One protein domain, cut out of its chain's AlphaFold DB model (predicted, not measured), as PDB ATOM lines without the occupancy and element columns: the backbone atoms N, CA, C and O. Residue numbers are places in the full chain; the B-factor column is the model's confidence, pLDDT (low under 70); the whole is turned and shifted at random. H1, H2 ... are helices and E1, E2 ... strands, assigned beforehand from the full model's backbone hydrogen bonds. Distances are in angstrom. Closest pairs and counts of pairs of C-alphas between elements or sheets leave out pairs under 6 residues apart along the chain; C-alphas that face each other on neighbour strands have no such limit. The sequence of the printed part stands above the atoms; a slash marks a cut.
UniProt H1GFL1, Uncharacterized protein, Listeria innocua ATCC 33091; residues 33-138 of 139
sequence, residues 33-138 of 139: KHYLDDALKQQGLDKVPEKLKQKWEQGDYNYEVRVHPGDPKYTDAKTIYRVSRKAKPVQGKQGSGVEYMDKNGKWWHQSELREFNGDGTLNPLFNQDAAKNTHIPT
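This is residues 33 to 138 of the 139 residues of an uncharacterized protein of Listeria innocua ATCC 33091 (UniProt H1GFL1). A strongly twisted sheet of five strands has H1 packed across one face of its three long strands, E1, E2 and E3. H2 only grazes the sheet near the short strands E4 and E5, and residues 136 to 137 come back to pair with residues 80 to 81 of E3. The 106 printed residues hold, in order, H1 E1 E2 E3 E4 E5 H2; the sheet runs E1 - E2 - E3 - E4 - E5, antiparallel throughout, a mixed class with 48 residues in named elements, under half. The whole is compact, radius of gyration of the C-alphas 14.7 A, spanning 42 by 40 by 23 A.

Find C-alpha 33 at (181.079, 164.543, 87.792); from there H1 runs 14.2 A to residue 42. Next come E1, residues 52 to 58, 18.8 A; E2, 61 to 69, 25.7 A; and E3, 79 to 87, 27.1 A. E4 is residues 98 to 101, E5 107 to 109, and H2 128 to 133, ending at C-alpha 133 (175.742, 153.445, 82.783).

The strands form a meander, each the antiparallel neighbour of the one before. Look for N 54 and O 65, 2.9 A, in the hairpin E1 and E2; N 64 and O 84, 2.9 A, in E2 and E3; N 85 and O 99, 2.9 A, in E3 and E4; and N 100 and O 108, 2.8 A, in E4 and E5. H1 is on the sheet at a height of 8.7 A, across the strands at 85 degrees to E1 on the local plane; its closest C-alphas to E1 are Ala 39 and Gln 54, 5.6 A. H2 only grazes the sheet with residues 130 to 133. In H1 and H2 every O i to N i+4 pair is within hydrogen-bond range.

The C-alphas farthest apart, of Gly 44 and Thr 121, are 43.4 A apart. The printed part has no cut; E5 to H2 is a long link. Mean pLDDT of the printed part is 93.8, and no printed residue is under 70.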
ATOM      1  N   LYS A  33     180.183 163.481  88.266       91.56
ATOM      2  CA  LYS A  33     181.079 164.543  87.792       91.56
ATOM      3  C   LYS A  33     181.851 165.209  88.935       91.56
ATOM      4  O   LYS A  33     183.023 165.517  88.757       91.56
ATOM      5  N   HIS A  34     181.240 165.341  90.115       93.31
ATOM      6  CA  HIS A  34     181.913 165.887  91.295       93.31
ATOM      7  C   HIS A  34     183.203 165.115  91.625       93.31
ATOM      8  O   HIS A  34     184.251 165.711  91.850       93.31
ATOM      9  N   TYR A  35     183.157 163.780  91.572       95.75
ATOM     10  CA  TYR A  35     184.326 162.938  91.828       95.75
ATOM     11  C   TYR A  35     185.427 163.120  90.774       95.75
ATOM     12  O   TYR A  35     186.609 163.049  91.110       95.75
ATOM     13  N   LEU A  36     185.060 163.337  89.506       96.00
ATOM     14  CA  LEU A  36     186.033 163.625  88.452       96.00
ATOM     15  C   LEU A  36     186.696 164.988  88.672       96.00
ATOM     16  O   LEU A  36     187.920 165.071  88.610       96.00
ATOM     17  N   ASP A  37     185.915 166.020  88.982       95.44
ATOM     18  CA  ASP A  37     186.426 167.369  89.246       95.44
ATOM     19  C   ASP A  37     187.376 167.374  90.462       95.44
ATOM     20  O   ASP A  37     188.474 167.932  90.396       95.44
ATOM     21  N   ASP A  38     187.024 166.657  91.536       95.06
ATOM     22  CA  ASP A  38     187.899 166.447  92.696       95.06
ATOM     23  C   ASP A  38     189.189 165.709  92.327       95.06
ATOM     24  O   ASP A  38     190.275 166.072  92.790       95.06
ATOM     25  N   ALA A  39     189.093 164.676  91.486       96.81
ATOM     26  CA  ALA A  39     190.252 163.916  91.043       96.81
ATOM     27  C   ALA A  39     191.235 164.782  90.239       96.81
ATOM     28  O   ALA A  39     192.447 164.669  90.431       96.81
ATOM     29  N   LEU A  40     190.718 165.660  89.376       97.00
ATOM     30  CA  LEU A  40     191.513 166.623  88.614       97.00
ATOM     31  C   LEU A  40     192.163 167.663  89.528       97.00
ATOM     32  O   LEU A  40     193.375 167.874  89.459       97.00
ATOM     33  N   LYS A  41     191.385 168.244  90.446       96.56
ATOM     34  CA  LYS A  41     191.868 169.230  91.418       96.56
ATOM     35  C   LYS A  41     192.989 168.672  92.293       96.56
ATOM     36  O   LYS A  41     193.990 169.352  92.504       96.56
ATOM     37  N   GLN A  42     192.860 167.430  92.760       96.25
ATOM     38  CA  GLN A  42     193.901 166.759  93.548       96.25
ATOM     39  C   GLN A  42     195.207 166.544  92.769       96.25
ATOM     40  O   GLN A  42     196.269 166.472  93.385       96.25
ATOM     41  N   GLN A  43     195.149 166.456  91.437       96.69
ATOM     42  CA  GLN A  43     196.330 166.343  90.573       96.69
ATOM     43  C   GLN A  43     196.793 167.687  89.986       96.69
ATOM     44  O   GLN A  43     197.771 167.710  89.242       96.69
ATOM     45  N   GLY A  44     196.123 168.800  90.311       96.81
ATOM     46  CA  GLY A  44     196.422 170.113  89.736       96.81
ATOM     47  C   GLY A  44     196.173 170.179  88.226       96.81
ATOM     48  O   GLY A  44     196.932 170.824  87.507       96.81
ATOM     49  N   LEU A  45     195.158 169.462  87.737       95.94
ATOM     50  CA  LEU A  45     194.804 169.390  86.321       95.94
ATOM     51  C   LEU A  45     193.556 170.229  86.034       95.94
ATOM     52  O   LEU A  45     192.533 170.061  86.688       95.94
ATOM     53  N   ASP A  46     193.612 171.059  84.994       93.00
ATOM     54  CA  ASP A  46     192.457 171.856  84.544       93.00
ATOM     55  C   ASP A  46     191.619 171.145  83.469       93.00
ATOM     56  O   ASP A  46     190.515 171.570  83.131       93.00
ATOM     57  N   LYS A  47     192.163 170.078  82.875       93.25
ATOM     58  CA  LYS A  47     191.539 169.309  81.792       93.25
ATOM     59  C   LYS A  47     191.661 167.821  82.068       93.25
ATOM     60  O   LYS A  47     192.667 167.370  82.612       93.25
ATOM     61  N   VAL A  48     190.659 167.064  81.630       94.12
ATOM     62  CA  VAL A  48     190.659 165.603  81.717       94.12
ATOM     63  C   VAL A  48     191.752 165.029  80.801       94.12
ATOM     64  O   VAL A  48     191.677 165.233  79.588       94.12
ATOM     65  N   PRO A  49     192.771 164.326  81.332       94.12
ATOM     66  CA  PRO A  49     193.762 163.648  80.501       94.12
ATOM     67  C   PRO A  49     193.194 162.334  79.944       94.12
ATOM     68  O   PRO A  49     192.311 161.728  80.547       94.12
ATOM     69  N   GLU A  50     193.763 161.820  78.847       91.31
ATOM     70  CA  GLU A  50     193.345 160.535  78.240       91.31
ATOM     71  C   GLU A  50     193.432 159.344  79.209       91.31
ATOM     72  O   GLU A  50     192.731 158.337  79.065       91.31
ATOM     73  N   LYS A  51     194.332 159.445  80.189       94.94
ATOM     74  CA  LYS A  51     194.505 158.483  81.270       94.94
ATOM     75  C   LYS A  51     194.607 159.245  82.577       94.94
ATOM     76  O   LYS A  51     195.566 159.974  82.805       94.94
ATOM     77  N   LEU A  52     193.638 159.013  83.449       96.94
ATOM     78  CA  LEU A  52     193.637 159.504  84.818       96.94
ATOM     79  C   LEU A  52     193.501 158.305  85.743       96.94
ATOM     80  O   LEU A  52     192.748 157.369  85.462       96.94
ATOM     81  N   LYS A  53     194.194 158.352  86.873       97.94
ATOM     82  CA  LYS A  53     193.915 157.483  88.007       97.94
ATOM     83  C   LYS A  53     194.192 158.258  89.278       97.94
ATOM     84  O   LYS A  53     195.354 158.520  89.576       97.94
ATOM     85  N   GLN A  54     193.143 158.571  90.020       98.00
ATOM     86  CA  GLN A  54     193.254 159.217  91.320       98.00
ATOM     87  C   GLN A  54     192.594 158.352  92.380       98.00
ATOM     88  O   GLN A  54     191.502 157.826  92.164       98.00
ATOM     89  N   LYS A  55     193.276 158.197  93.514       97.94
ATOM     90  CA  LYS A  55     192.789 157.469  94.683       97.94
ATOM     91  C   LYS A  55     192.859 158.360  95.902       97.94
ATOM     92  O   LYS A  55     193.868 159.029  96.096       97.94
ATOM     93  N   TRP A  56     191.832 158.308  96.732       97.19
ATOM     94  CA  TRP A  56     191.830 159.009  98.005       97.19
ATOM     95  C   TRP A  56     190.898 158.330  98.997       97.19
ATOM     96  O   TRP A  56     190.021 157.544  98.632       97.19
ATOM     97  N   GLU A  57     191.105 158.636 100.269       95.69
ATOM     98  CA  GLU A  57     190.208 158.228 101.336       95.69
ATOM     99  C   GLU A  57     189.279 159.376 101.699       95.69
ATOM    100  O   GLU A  57     189.713 160.518 101.848       95.69
ATOM    101  N   GLN A  58     188.002 159.065 101.887       93.62
ATOM    102  CA  GLN A  58     187.021 160.018 102.387       93.62
ATOM    103  C   GLN A  58     185.974 159.260 103.201       93.62
ATOM    104  O   GLN A  58     185.368 158.303 102.717       93.62
ATOM    105  N   GLY A  59     185.800 159.659 104.463       92.56
ATOM    106  CA  GLY A  59     184.969 158.922 105.415       92.56
ATOM    107  C   GLY A  59     185.395 157.453 105.528       92.56
ATOM    108  O   GLY A  59     186.585 157.148 105.674       92.56
ATOM    109  N   ASP A  60     184.417 156.556 105.400       94.12
ATOM    110  CA  ASP A  60     184.583 155.104 105.526       94.12
ATOM    111  C   ASP A  60     184.962 154.399 104.217       94.12
ATOM    112  O   ASP A  60     184.970 153.168 104.152       94.12
ATOM    113  N   TYR A  61     185.291 155.150 103.165       96.12
ATOM    114  CA  TYR A  61     185.544 154.595 101.839       96.12
ATOM    115  C   TYR A  61     186.903 155.010 101.272       96.12
ATOM    116  O   TYR A  61     187.418 156.105 101.504       96.12
ATOM    117  N   ASN A  62     187.465 154.099 100.481       96.44
ATOM    118  CA  ASN A  62     188.532 154.357  99.528       96.44
ATOM    119  C   ASN A  62     187.889 154.601  98.167       96.44
ATOM    120  O   ASN A  62     187.243 153.690  97.643       96.44
ATOM    121  N   TYR A  63     188.081 155.785  97.601       97.31
ATOM    122  CA  TYR A  63     187.594 156.146  96.276       97.31
ATOM    123  C   TYR A  63     188.696 155.976  95.230       97.31
ATOM    124  O   TYR A  63     189.880 156.180  95.500       97.31
ATOM    125  N   GLU A  64     188.300 155.600  94.018       98.06
ATOM    126  CA  GLU A  64     189.147 155.625  92.828       98.06
ATOM    127  C   GLU A  64     188.345 156.194  91.657       98.06
ATOM    128  O   GLU A  64     187.290 155.657  91.307       98.06
ATOM    129  N   VAL A  65     188.881 157.237  91.025       97.88
ATOM    130  CA  VAL A  65     188.414 157.744  89.730       97.88
ATOM    131  C   VAL A  65     189.435 157.394  88.672       97.88
ATOM    132  O   VAL A  65     190.635 157.643  88.836       97.88
ATOM    133  N   ARG A  66     188.960 156.807  87.574       97.75
ATOM    134  CA  ARG A  66     189.797 156.447  86.430       97.75
ATOM    135  C   ARG A  66     189.200 156.931  85.142       97.75
ATOM    136  O   ARG A  66     188.033 156.669  84.901       97.75
ATOM    137  N   VAL A  67     190.044 157.536  84.318       97.31
ATOM    138  CA  VAL A  67     189.745 157.890  82.933       97.31
ATOM    139  C   VAL A  67     190.518 156.935  82.032       97.31
ATOM    140  O   VAL A  67     191.706 156.687  82.267       97.31
ATOM    141  N   HIS A  68     189.840 156.358  81.047       95.44
ATOM    142  CA  HIS A  68     190.428 155.459  80.062       95.44
ATOM    143  C   HIS A  68     189.643 155.495  78.742       95.44
ATOM    144  O   HIS A  68     188.505 155.970  78.723       95.44
ATOM    145  N   PRO A  69     190.206 154.977  77.634       94.00
ATOM    146  CA  PRO A  69     189.460 154.831  76.392       94.00
ATOM    147  C   PRO A  69     188.170 154.034  76.592       94.00
ATOM    148  O   PRO A  69     188.159 153.046  77.340       94.00
ATOM    149  N   GLY A  70     187.099 154.470  75.934       88.25
ATOM    150  CA  GLY A  70     185.854 153.715  75.872       88.25
ATOM    151  C   GLY A  70     186.056 152.411  75.112       88.25
ATOM    152  O   GLY A  70     186.811 152.353  74.143       88.25
ATOM    153  N   ASP A  71     185.400 151.351  75.573       85.06
ATOM    154  CA  ASP A  71     185.314 150.109  74.813       85.06
ATOM    155  C   ASP A  71     184.140 150.238  73.826       85.06
ATOM    156  O   ASP A  71     182.996 150.369  74.283       85.06
ATOM    157  N   PRO A  72     184.389 150.173  72.501       85.50
ATOM    158  CA  PRO A  72     183.349 150.271  71.476       85.50
ATOM    159  C   PRO A  72     182.213 149.256  71.634       85.50
ATOM    160  O   PRO A  72     181.119 149.470  71.114       85.50
ATOM    161  N   LYS A  73     182.441 148.149  72.354       79.31
ATOM    162  CA  LYS A  73     181.395 147.173  72.680       79.31
ATOM    163  C   LYS A  73     180.309 147.765  73.587       79.31
ATOM    164  O   LYS A  73     179.162 147.325  73.523       79.31
ATOM    165  N   TYR A  74     180.654 148.729  74.440       76.62
ATOM    166  CA  TYR A  74     179.767 149.243  75.489       76.62
ATOM    167  C   TYR A  74     179.434 150.734  75.339       76.62
ATOM    168  O   TYR A  74     178.389 151.168  75.834       76.62
ATOM    169  N   THR A  75     180.275 151.519  74.662       80.62
ATOM    170  CA  THR A  75     180.104 152.969  74.496       80.62
ATOM    171  C   THR A  75     180.730 153.471  73.193       80.62
ATOM    172  O   THR A  75     181.732 152.939  72.728       80.62
ATOM    173  N   ASP A  76     180.137 154.507  72.611       86.38
ATOM    174  CA  ASP A  76     180.654 155.284  71.482       86.38
ATOM    175  C   ASP A  76     181.592 156.427  71.914       86.38
ATOM    176  O   ASP A  76     182.266 157.033  71.077       86.38
ATOM    177  N   ALA A  77     181.684 156.701  73.218       88.31
ATOM    178  CA  ALA A  77     182.574 157.714  73.757       88.31
ATOM    179  C   ALA A  77     184.042 157.303  73.573       88.31
ATOM    180  O   ALA A  77     184.460 156.204  73.943       88.31
ATOM    181  N   LYS A  78     184.865 158.222  73.048       90.25
ATOM    182  CA  LYS A  78     186.315 158.000  72.888       90.25
ATOM    183  C   LYS A  78     186.999 157.774  74.230       90.25
ATOM    184  O   LYS A  78     187.919 156.963  74.342       90.25
ATOM    185  N   THR A  79     186.555 158.504  75.242       94.44
ATOM    186  CA  THR A  79     187.116 158.476  76.581       94.44
ATOM    187  C   THR A  79     185.973 158.473  77.574       94.44
ATOM    188  O   THR A  79     184.992 159.199  77.434       94.44
ATOM    189  N   ILE A  80     186.104 157.611  78.567       95.19
ATOM    190  CA  ILE A  80     185.152 157.470  79.650       95.19
ATOM    191  C   ILE A  80     185.882 157.564  80.973       95.19
ATOM    192  O   ILE A  80     187.080 157.280  81.071       95.19
ATOM    193  N   TYR A  81     185.138 157.902  82.011       96.44
ATOM    194  CA  TYR A  81     185.569 157.759  83.377       96.44
ATOM    195  C   TYR A  81     184.644 156.841  84.165       96.44
ATOM    196  O   TYR A  81     183.479 156.615  83.831       96.44
ATOM    197  N   ARG A  82     185.203 156.281  85.233       96.38
ATOM    198  CA  ARG A  82     184.483 155.480  86.215       96.38
ATOM    199  C   ARG A  82     184.840 155.965  87.603       96.38
ATOM    200  O   ARG A  82     186.012 156.215  87.888       96.38
ATOM    201  N   VAL A  83     183.831 156.032  88.462       97.88
ATOM    202  CA  VAL A  83     183.995 156.275  89.894       97.88
ATOM    203  C   VAL A  83     183.764 154.955  90.608       97.88
ATOM    204  O   VAL A  83     182.753 154.288  90.386       97.88
ATOM    205  N   SER A  84     184.705 154.570  91.457       97.81
ATOM    206  CA  SER A  84     184.598 153.379  92.287       97.81
ATOM    207  C   SER A  84     184.856 153.704  93.743       97.81
ATOM    208  O   SER A  84     185.598 154.637  94.055       97.81
ATOM    209  N   ARG A  85     184.252 152.917  94.631       97.50
ATOM    210  CA  ARG A  85     184.529 152.970  96.061       97.50
ATOM    211  C   ARG A  85     184.654 151.574  96.648       97.50
ATOM    212  O   ARG A  85     184.082 150.609  96.140       97.50
ATOM    213  N   LYS A  86     185.393 151.474  97.745       97.00
ATOM    214  CA  LYS A  86     185.486 150.271  98.571       97.00
ATOM    215  C   LYS A  86     185.489 150.675 100.035       97.00
ATOM    216  O   LYS A  86     186.280 151.542 100.414       97.00
ATOM    217  N   ALA A  87     184.641 150.048 100.847       95.69
ATOM    218  CA  ALA A  87     184.639 150.296 102.283       95.69
ATOM    219  C   ALA A  87     186.025 150.004 102.872       95.69
ATOM    220  O   ALA A  87     186.717 149.063 102.452       95.69
ATOM    221  N   LYS A  88     186.446 150.822 103.832       93.25
ATOM    222  CA  LYS A  88     187.698 150.617 104.553       93.25
ATOM    223  C   LYS A  88     187.681 149.241 105.228       93.25
ATOM    224  O   LYS A  88     186.640 148.823 105.740       93.25
ATOM    225  N   PRO A  89     188.806 148.505 105.215       88.31
ATOM    226  CA  PRO A  89     188.875 147.220 105.892       88.31
ATOM    227  C   PRO A  89     188.564 147.390 107.380       88.31
ATOM    228  O   PRO A  89     189.208 148.180 108.064       88.31
ATOM    229  N   VAL A  90     187.597 146.625 107.881       87.75
ATOM    230  CA  VAL A  90     187.327 146.519 109.317       87.75
ATOM    231  C   VAL A  90     187.925 145.205 109.800       87.75
ATOM    232  O   VAL A  90     187.624 144.146 109.247       87.75
ATOM    233  N   GLN A  91     188.789 145.267 110.815       89.12
ATOM    234  CA  GLN A  91     189.453 144.081 111.356       89.12
ATOM    235  C   GLN A  91     188.416 143.030 111.783       89.12
ATOM    236  O   GLN A  91     187.446 143.340 112.472       89.12
ATOM    237  N   GLY A  92     188.610 141.785 111.345       87.75
ATOM    238  CA  GLY A  92     187.706 140.674 111.655       87.75
ATOM    239  C   GLY A  92     186.409 140.632 110.837       87.75
ATOM    240  O   GLY A  92     185.594 139.745 111.073       87.75
ATOM    241  N   LYS A  93     186.205 141.536 109.866       87.56
ATOM    242  CA  LYS A  93     185.066 141.490 108.936       87.56
ATOM    243  C   LYS A  93     185.531 141.234 107.506       87.56
ATOM    244  O   LYS A  93     186.544 141.770 107.057       87.56
ATOM    245  N   GLN A  94     184.757 140.438 106.773       86.38
ATOM    246  CA  GLN A  94     184.940 140.290 105.332       86.38
ATOM    247  C   GLN A  94     184.690 141.638 104.637       86.38
ATOM    248  O   GLN A  94     183.763 142.365 104.989       86.38
ATOM    249  N   GLY A  95     185.529 141.982 103.656       83.00
ATOM    250  CA  GLY A  95     185.368 143.217 102.889       83.00
ATOM    251  C   GLY A  95     184.092 143.213 102.042       83.00
ATOM    252  O   GLY A  95     183.692 142.175 101.521       83.00
ATOM    253  N   SER A  96     183.493 144.391 101.852       87.88
ATOM    254  CA  SER A  96     182.220 144.581 101.137       87.88
ATOM    255  C   SER A  96     182.316 144.524  99.607       87.88
ATOM    256  O   SER A  96     181.321 144.750  98.933       87.88
ATOM    257  N   GLY A  97     183.507 144.284  99.050       94.00
ATOM    258  CA  GLY A  97     183.751 144.373  97.608       94.00
ATOM    259  C   GLY A  97     183.866 145.811  97.085       94.00
ATOM    260  O   GLY A  97     183.990 146.761  97.858       94.00
ATOM    261  N   VAL A  98     183.931 145.946  95.758       97.12
ATOM    262  CA  VAL A  98     184.032 147.236  95.054       97.12
ATOM    263  C   VAL A  98     182.661 147.603  94.508       97.12
ATOM    264  O   VAL A  98     181.981 146.764  93.918       97.12
ATOM    265  N   GLU A  99     182.283 148.864  94.661       97.94
ATOM    266  CA  GLU A  99     181.088 149.440  94.053       97.94
ATOM    267  C   GLU A  99     181.486 150.468  92.993       97.94
ATOM    268  O   GLU A  99     182.513 151.139  93.128       97.94
ATOM    269  N   TYR A 100     180.662 150.618  91.959       97.56
ATOM    270  CA  TYR A 100     180.822 151.634  90.923       97.56
ATOM    271  C   TYR A 100     179.587 152.517  90.842       97.56
ATOM    272  O   TYR A 100     178.462 152.022  90.919       97.56
ATOM    273  N   MET A 101     179.808 153.815  90.681       97.06
ATOM    274  CA  MET A 101     178.732 154.784  90.516       97.06
ATOM    275  C   MET A 101     178.312 154.853  89.047       97.06
ATOM    276  O   MET A 101     179.166 154.895  88.158       97.06
ATOM    277  N   ASP A 102     177.010 154.867  88.788       95.06
ATOM    278  CA  ASP A 102     176.463 155.141  87.464       95.06
ATOM    279  C   ASP A 102     176.263 156.640  87.218       95.06
ATOM    280  O   ASP A 102     176.327 157.449  88.142       95.06
ATOM    281  N   LYS A 103     175.981 157.017  85.967       92.00
ATOM    282  CA  LYS A 103     175.732 158.409  85.550       92.00
ATOM    283  C   LYS A 103     174.639 159.155  86.342       92.00
ATOM    284  O   LYS A 103     174.595 160.380  86.276       92.00
ATOM    285  N   ASN A 104     173.772 158.442  87.066       91.81
ATOM    286  CA  ASN A 104     172.676 158.996  87.864       91.81
ATOM    287  C   ASN A 104     172.995 159.043  89.370       91.81
ATOM    288  O   ASN A 104     172.113 159.381  90.158       91.81
ATOM    289  N   GLY A 105     174.203 158.653  89.787       93.69
ATOM    290  CA  GLY A 105     174.599 158.644  91.196       93.69
ATOM    291  C   GLY A 105     174.321 157.361  91.954       93.69
ATOM    292  O   GLY A 105     174.601 157.289  93.154       93.69
ATOM    293  N   LYS A 106     173.765 156.338  91.300       95.88
ATOM    294  CA  LYS A 106     173.477 155.072  91.967       95.88
ATOM    295  C   LYS A 106     174.736 154.216  92.026       95.88
ATOM    296  O   LYS A 106     175.465 154.087  91.044       95.88
ATOM    297  N   TRP A 107     174.972 153.609  93.184       96.88
ATOM    298  CA  TRP A 107     176.069 152.671  93.397       96.88
ATOM    299  C   TRP A 107     175.629 151.242  93.096       96.88
ATOM    300  O   TRP A 107     174.557 150.813  93.521       96.88
ATOM    301  N   TRP A 108     176.482 150.520  92.379       97.44
ATOM    302  CA  TRP A 108     176.268 149.136  91.973       97.44
ATOM    303  C   TRP A 108     177.450 148.282  92.395       97.44
ATOM    304  O   TRP A 108     178.605 148.658  92.155       97.44
ATOM    305  N   HIS A 109     177.193 147.127  93.001       97.31
ATOM    306  CA  HIS A 109     178.272 146.232  93.387       97.31
ATOM    307  C   HIS A 109     178.898 145.596  92.138       97.31
ATOM    308  O   HIS A 109     178.207 145.265  91.177       97.31
ATOM    309  N   GLN A 110     180.218 145.383  92.129       96.38
ATOM    310  CA  GLN A 110     180.927 144.845  90.961       96.38
ATOM    311  C   GLN A 110     180.353 143.506  90.470       96.38
ATOM    312  O   GLN A 110     180.413 143.218  89.273       96.38
ATOM    313  N   SER A 111     179.793 142.691  91.370       95.38
ATOM    314  CA  SER A 111     179.145 141.436  90.986       95.38
ATOM    315  C   SER A 111     177.912 141.641  90.118       95.38
ATOM    316  O   SER A 111     177.583 140.737  89.380       95.38
ATOM    317  N   GLU A 112     177.234 142.785  90.159       96.50
ATOM    318  CA  GLU A 112     176.061 143.059  89.315       96.50
ATOM    319  C   GLU A 112     176.466 143.544  87.916       96.50
ATOM    320  O   GLU A 112     175.662 143.561  86.994       96.50
ATOM    321  N   LEU A 113     177.728 143.934  87.721       95.25
ATOM    322  CA  LEU A 113     178.199 144.567  86.483       95.25
ATOM    323  C   LEU A 113     178.922 143.598  85.539       95.25
ATOM    324  O   LEU A 113     179.291 143.974  84.429       95.25
ATOM    325  N   ARG A 114     179.179 142.364  85.985       93.31
ATOM    326  CA  ARG A 114     179.897 141.344  85.211       93.31
ATOM    327  C   ARG A 114     178.914 140.346  84.620       93.31
ATOM    328  O   ARG A 114     178.234 139.662  85.369       93.31
ATOM    329  N   GLU A 115     178.894 140.232  83.297       94.25
ATOM    330  CA  GLU A 115     178.025 139.293  82.568       94.25
ATOM    331  C   GLU A 115     178.358 137.824  82.868       94.25
ATOM    332  O   GLU A 115     177.466 136.991  83.010       94.25
ATOM    333  N   PHE A 116     179.646 137.524  83.038       95.25
ATOM    334  CA  PHE A 116     180.137 136.178  83.311       95.25
ATOM    335  C   PHE A 116     180.831 136.102  84.669       95.25
ATOM    336  O   PHE A 116     181.578 137.006  85.070       95.25
ATOM    337  N   ASN A 117     180.625 134.989  85.362       93.25
ATOM    338  CA  ASN A 117     181.363 134.607  86.557       93.25
ATOM    339  C   ASN A 117     182.823 134.267  86.217       93.25
ATOM    340  O   ASN A 117     183.233 134.240  85.058       93.25
ATOM    341  N   GLY A 118     183.663 134.081  87.241       89.19
ATOM    342  CA  GLY A 118     185.083 133.752  87.035       89.19
ATOM    343  C   GLY A 118     185.318 132.414  86.319       89.19
ATOM    344  O   GLY A 118     186.365 132.232  85.711       89.19
ATOM    345  N   ASP A 119     184.336 131.517  86.362       93.62
ATOM    346  CA  ASP A 119     184.320 130.206  85.704       93.62
ATOM    347  C   ASP A 119     183.681 130.233  84.299       93.62
ATOM    348  O   ASP A 119     183.535 129.191  83.667       93.62
ATOM    349  N   GLY A 120     183.293 131.415  83.803       93.75
ATOM    350  CA  GLY A 120     182.659 131.588  82.495       93.75
ATOM    351  C   GLY A 120     181.153 131.314  82.461       93.75
ATOM    352  O   GLY A 120     180.539 131.492  81.411       93.75
ATOM    353  N   THR A 121     180.528 130.930  83.578       97.06
ATOM    354  CA  THR A 121     179.064 130.787  83.645       97.06
ATOM    355  C   THR A 121     178.369 132.152  83.608       97.06
ATOM    356  O   THR A 121     178.937 133.158  84.042       97.06
ATOM    357  N   LEU A 122     177.135 132.206  83.092       97.19
ATOM    358  CA  LEU A 122     176.328 133.428  83.123       97.19
ATOM    359  C   LEU A 122     176.036 133.836  84.566       97.19
ATOM    360  O   LEU A 122     175.650 133.014  85.401       97.19
ATOM    361  N   ASN A 123     176.193 135.122  84.848       97.00
ATOM    362  CA  ASN A 123     175.897 135.672  86.153       97.00
ATOM    363  C   ASN A 123     174.406 136.045  86.259       97.00
ATOM    364  O   ASN A 123     173.966 136.971  85.576       97.00
ATOM    365  N   PRO A 124     173.627 135.403  87.150       96.62
ATOM    366  CA  PRO A 124     172.204 135.708  87.312       96.62
ATOM    367  C   PRO A 124     171.939 137.106  87.893       96.62
ATOM    368  O   PRO A 124     170.814 137.588  87.823       96.62
ATOM    369  N   LEU A 125     172.954 137.754  88.472       96.62
ATOM    370  CA  LEU A 125     172.866 139.113  89.011       96.62
ATOM    371  C   LEU A 125     173.246 140.186  87.983       96.62
ATOM    372  O   LEU A 125     173.274 141.366  88.329       96.62
ATOM    373  N   PHE A 126     173.599 139.799  86.755       97.12
ATOM    374  CA  PHE A 126     174.070 140.752  85.761       97.12
ATOM    375  C   PHE A 126     172.987 141.774  85.404       97.12
ATOM    376  O   PHE A 126     171.899 141.435  84.942       97.12
ATOM    377  N   ASN A 127     173.333 143.044  85.572       96.62
ATOM    378  CA  ASN A 127     172.536 144.185  85.181       96.62
ATOM    379  C   ASN A 127     173.240 144.924  84.035       96.62
ATOM    380  O   ASN A 127     174.185 145.692  84.243       96.62
ATOM    381  N   GLN A 128     172.758 144.687  82.814       94.50
ATOM    382  CA  GLN A 128     173.327 145.260  81.595       94.50
ATOM    383  C   GLN A 128     173.271 146.794  81.582       94.50
ATOM    384  O   GLN A 128     174.239 147.442  81.176       94.50
ATOM    385  N   ASP A 129     172.175 147.385  82.061       94.25
ATOM    386  CA  ASP A 129     172.013 148.838  82.088       94.25
ATOM    387  C   ASP A 129     172.970 149.489  83.087       94.25
ATOM    388  O   ASP A 129     173.602 150.496  82.770       94.25
ATOM    389  N   ALA A 130     173.134 148.903  84.273       95.00
ATOM    390  CA  ALA A 130     174.109 149.357  85.260       95.00
ATOM    391  C   ALA A 130     175.543 149.229  84.727       95.00
ATOM    392  O   ALA A 130     176.347 150.160  84.838       95.00
ATOM    393  N   ALA A 131     175.865 148.100  84.085       93.50
ATOM    394  CA  ALA A 131     177.165 147.894  83.459       93.50
ATOM    395  C   ALA A 131     177.448 148.970  82.407       93.50
ATOM    396  O   ALA A 131     178.535 149.541  82.403       93.50
ATOM    397  N   LYS A 132     176.467 149.331  81.576       92.50
ATOM    398  CA  LYS A 132     176.624 150.405  80.589       92.50
ATOM    399  C   LYS A 132     176.730 151.787  81.243       92.50
ATOM    400  O   LYS A 132     177.648 152.541  80.939       92.50
ATOM    401  N   ASN A 133     175.840 152.111  82.179       93.31
ATOM    402  CA  ASN A 133     175.742 153.445  82.783       93.31
ATOM    403  C   ASN A 133     176.887 153.785  83.755       93.31
ATOM    404  O   ASN A 133     177.057 154.957  84.086       93.31
ATOM    405  N   THR A 134     177.663 152.796  84.210       94.44
ATOM    406  CA  THR A 134     178.880 153.005  85.023       94.44
ATOM    407  C   THR A 134     180.120 153.362  84.194       94.44
ATOM    408  O   THR A 134     181.161 153.651  84.781       94.44
ATOM    409  N   HIS A 135     180.027 153.360  82.857       93.50
ATOM    410  CA  HIS A 135     181.037 153.881  81.929       93.50
ATOM    411  C   HIS A 135     180.597 155.276  81.461       93.50
ATOM    412  O   HIS A 135     179.811 155.402  80.523       93.50
ATOM    413  N   ILE A 136     181.043 156.321  82.159       92.06
ATOM    414  CA  ILE A 136     180.503 157.676  81.999       92.06
ATOM    415  C   ILE A 136     181.373 158.457  81.003       92.06
ATOM    416  O   ILE A 136     182.582 158.516  81.212       92.06
ATOM    417  N   PRO A 137     180.814 159.054  79.938       91.31
ATOM    418  CA  PRO A 137     181.582 159.869  78.991       91.31
ATOM    419  C   PRO A 137     182.255 161.076  79.669       91.31
ATOM    420  O   PRO A 137     181.733 161.604  80.652       91.31
ATOM    421  N   THR A 138     183.440 161.474  79.198       87.19
ATOM    422  CA  THR A 138     184.192 162.634  79.738       87.19
ATOM    423  C   THR A 138     183.852 163.970  79.067       87.19
ATOM    424  O   THR A 138     184.357 165.005  79.498       87.19
TER     425      THR A 138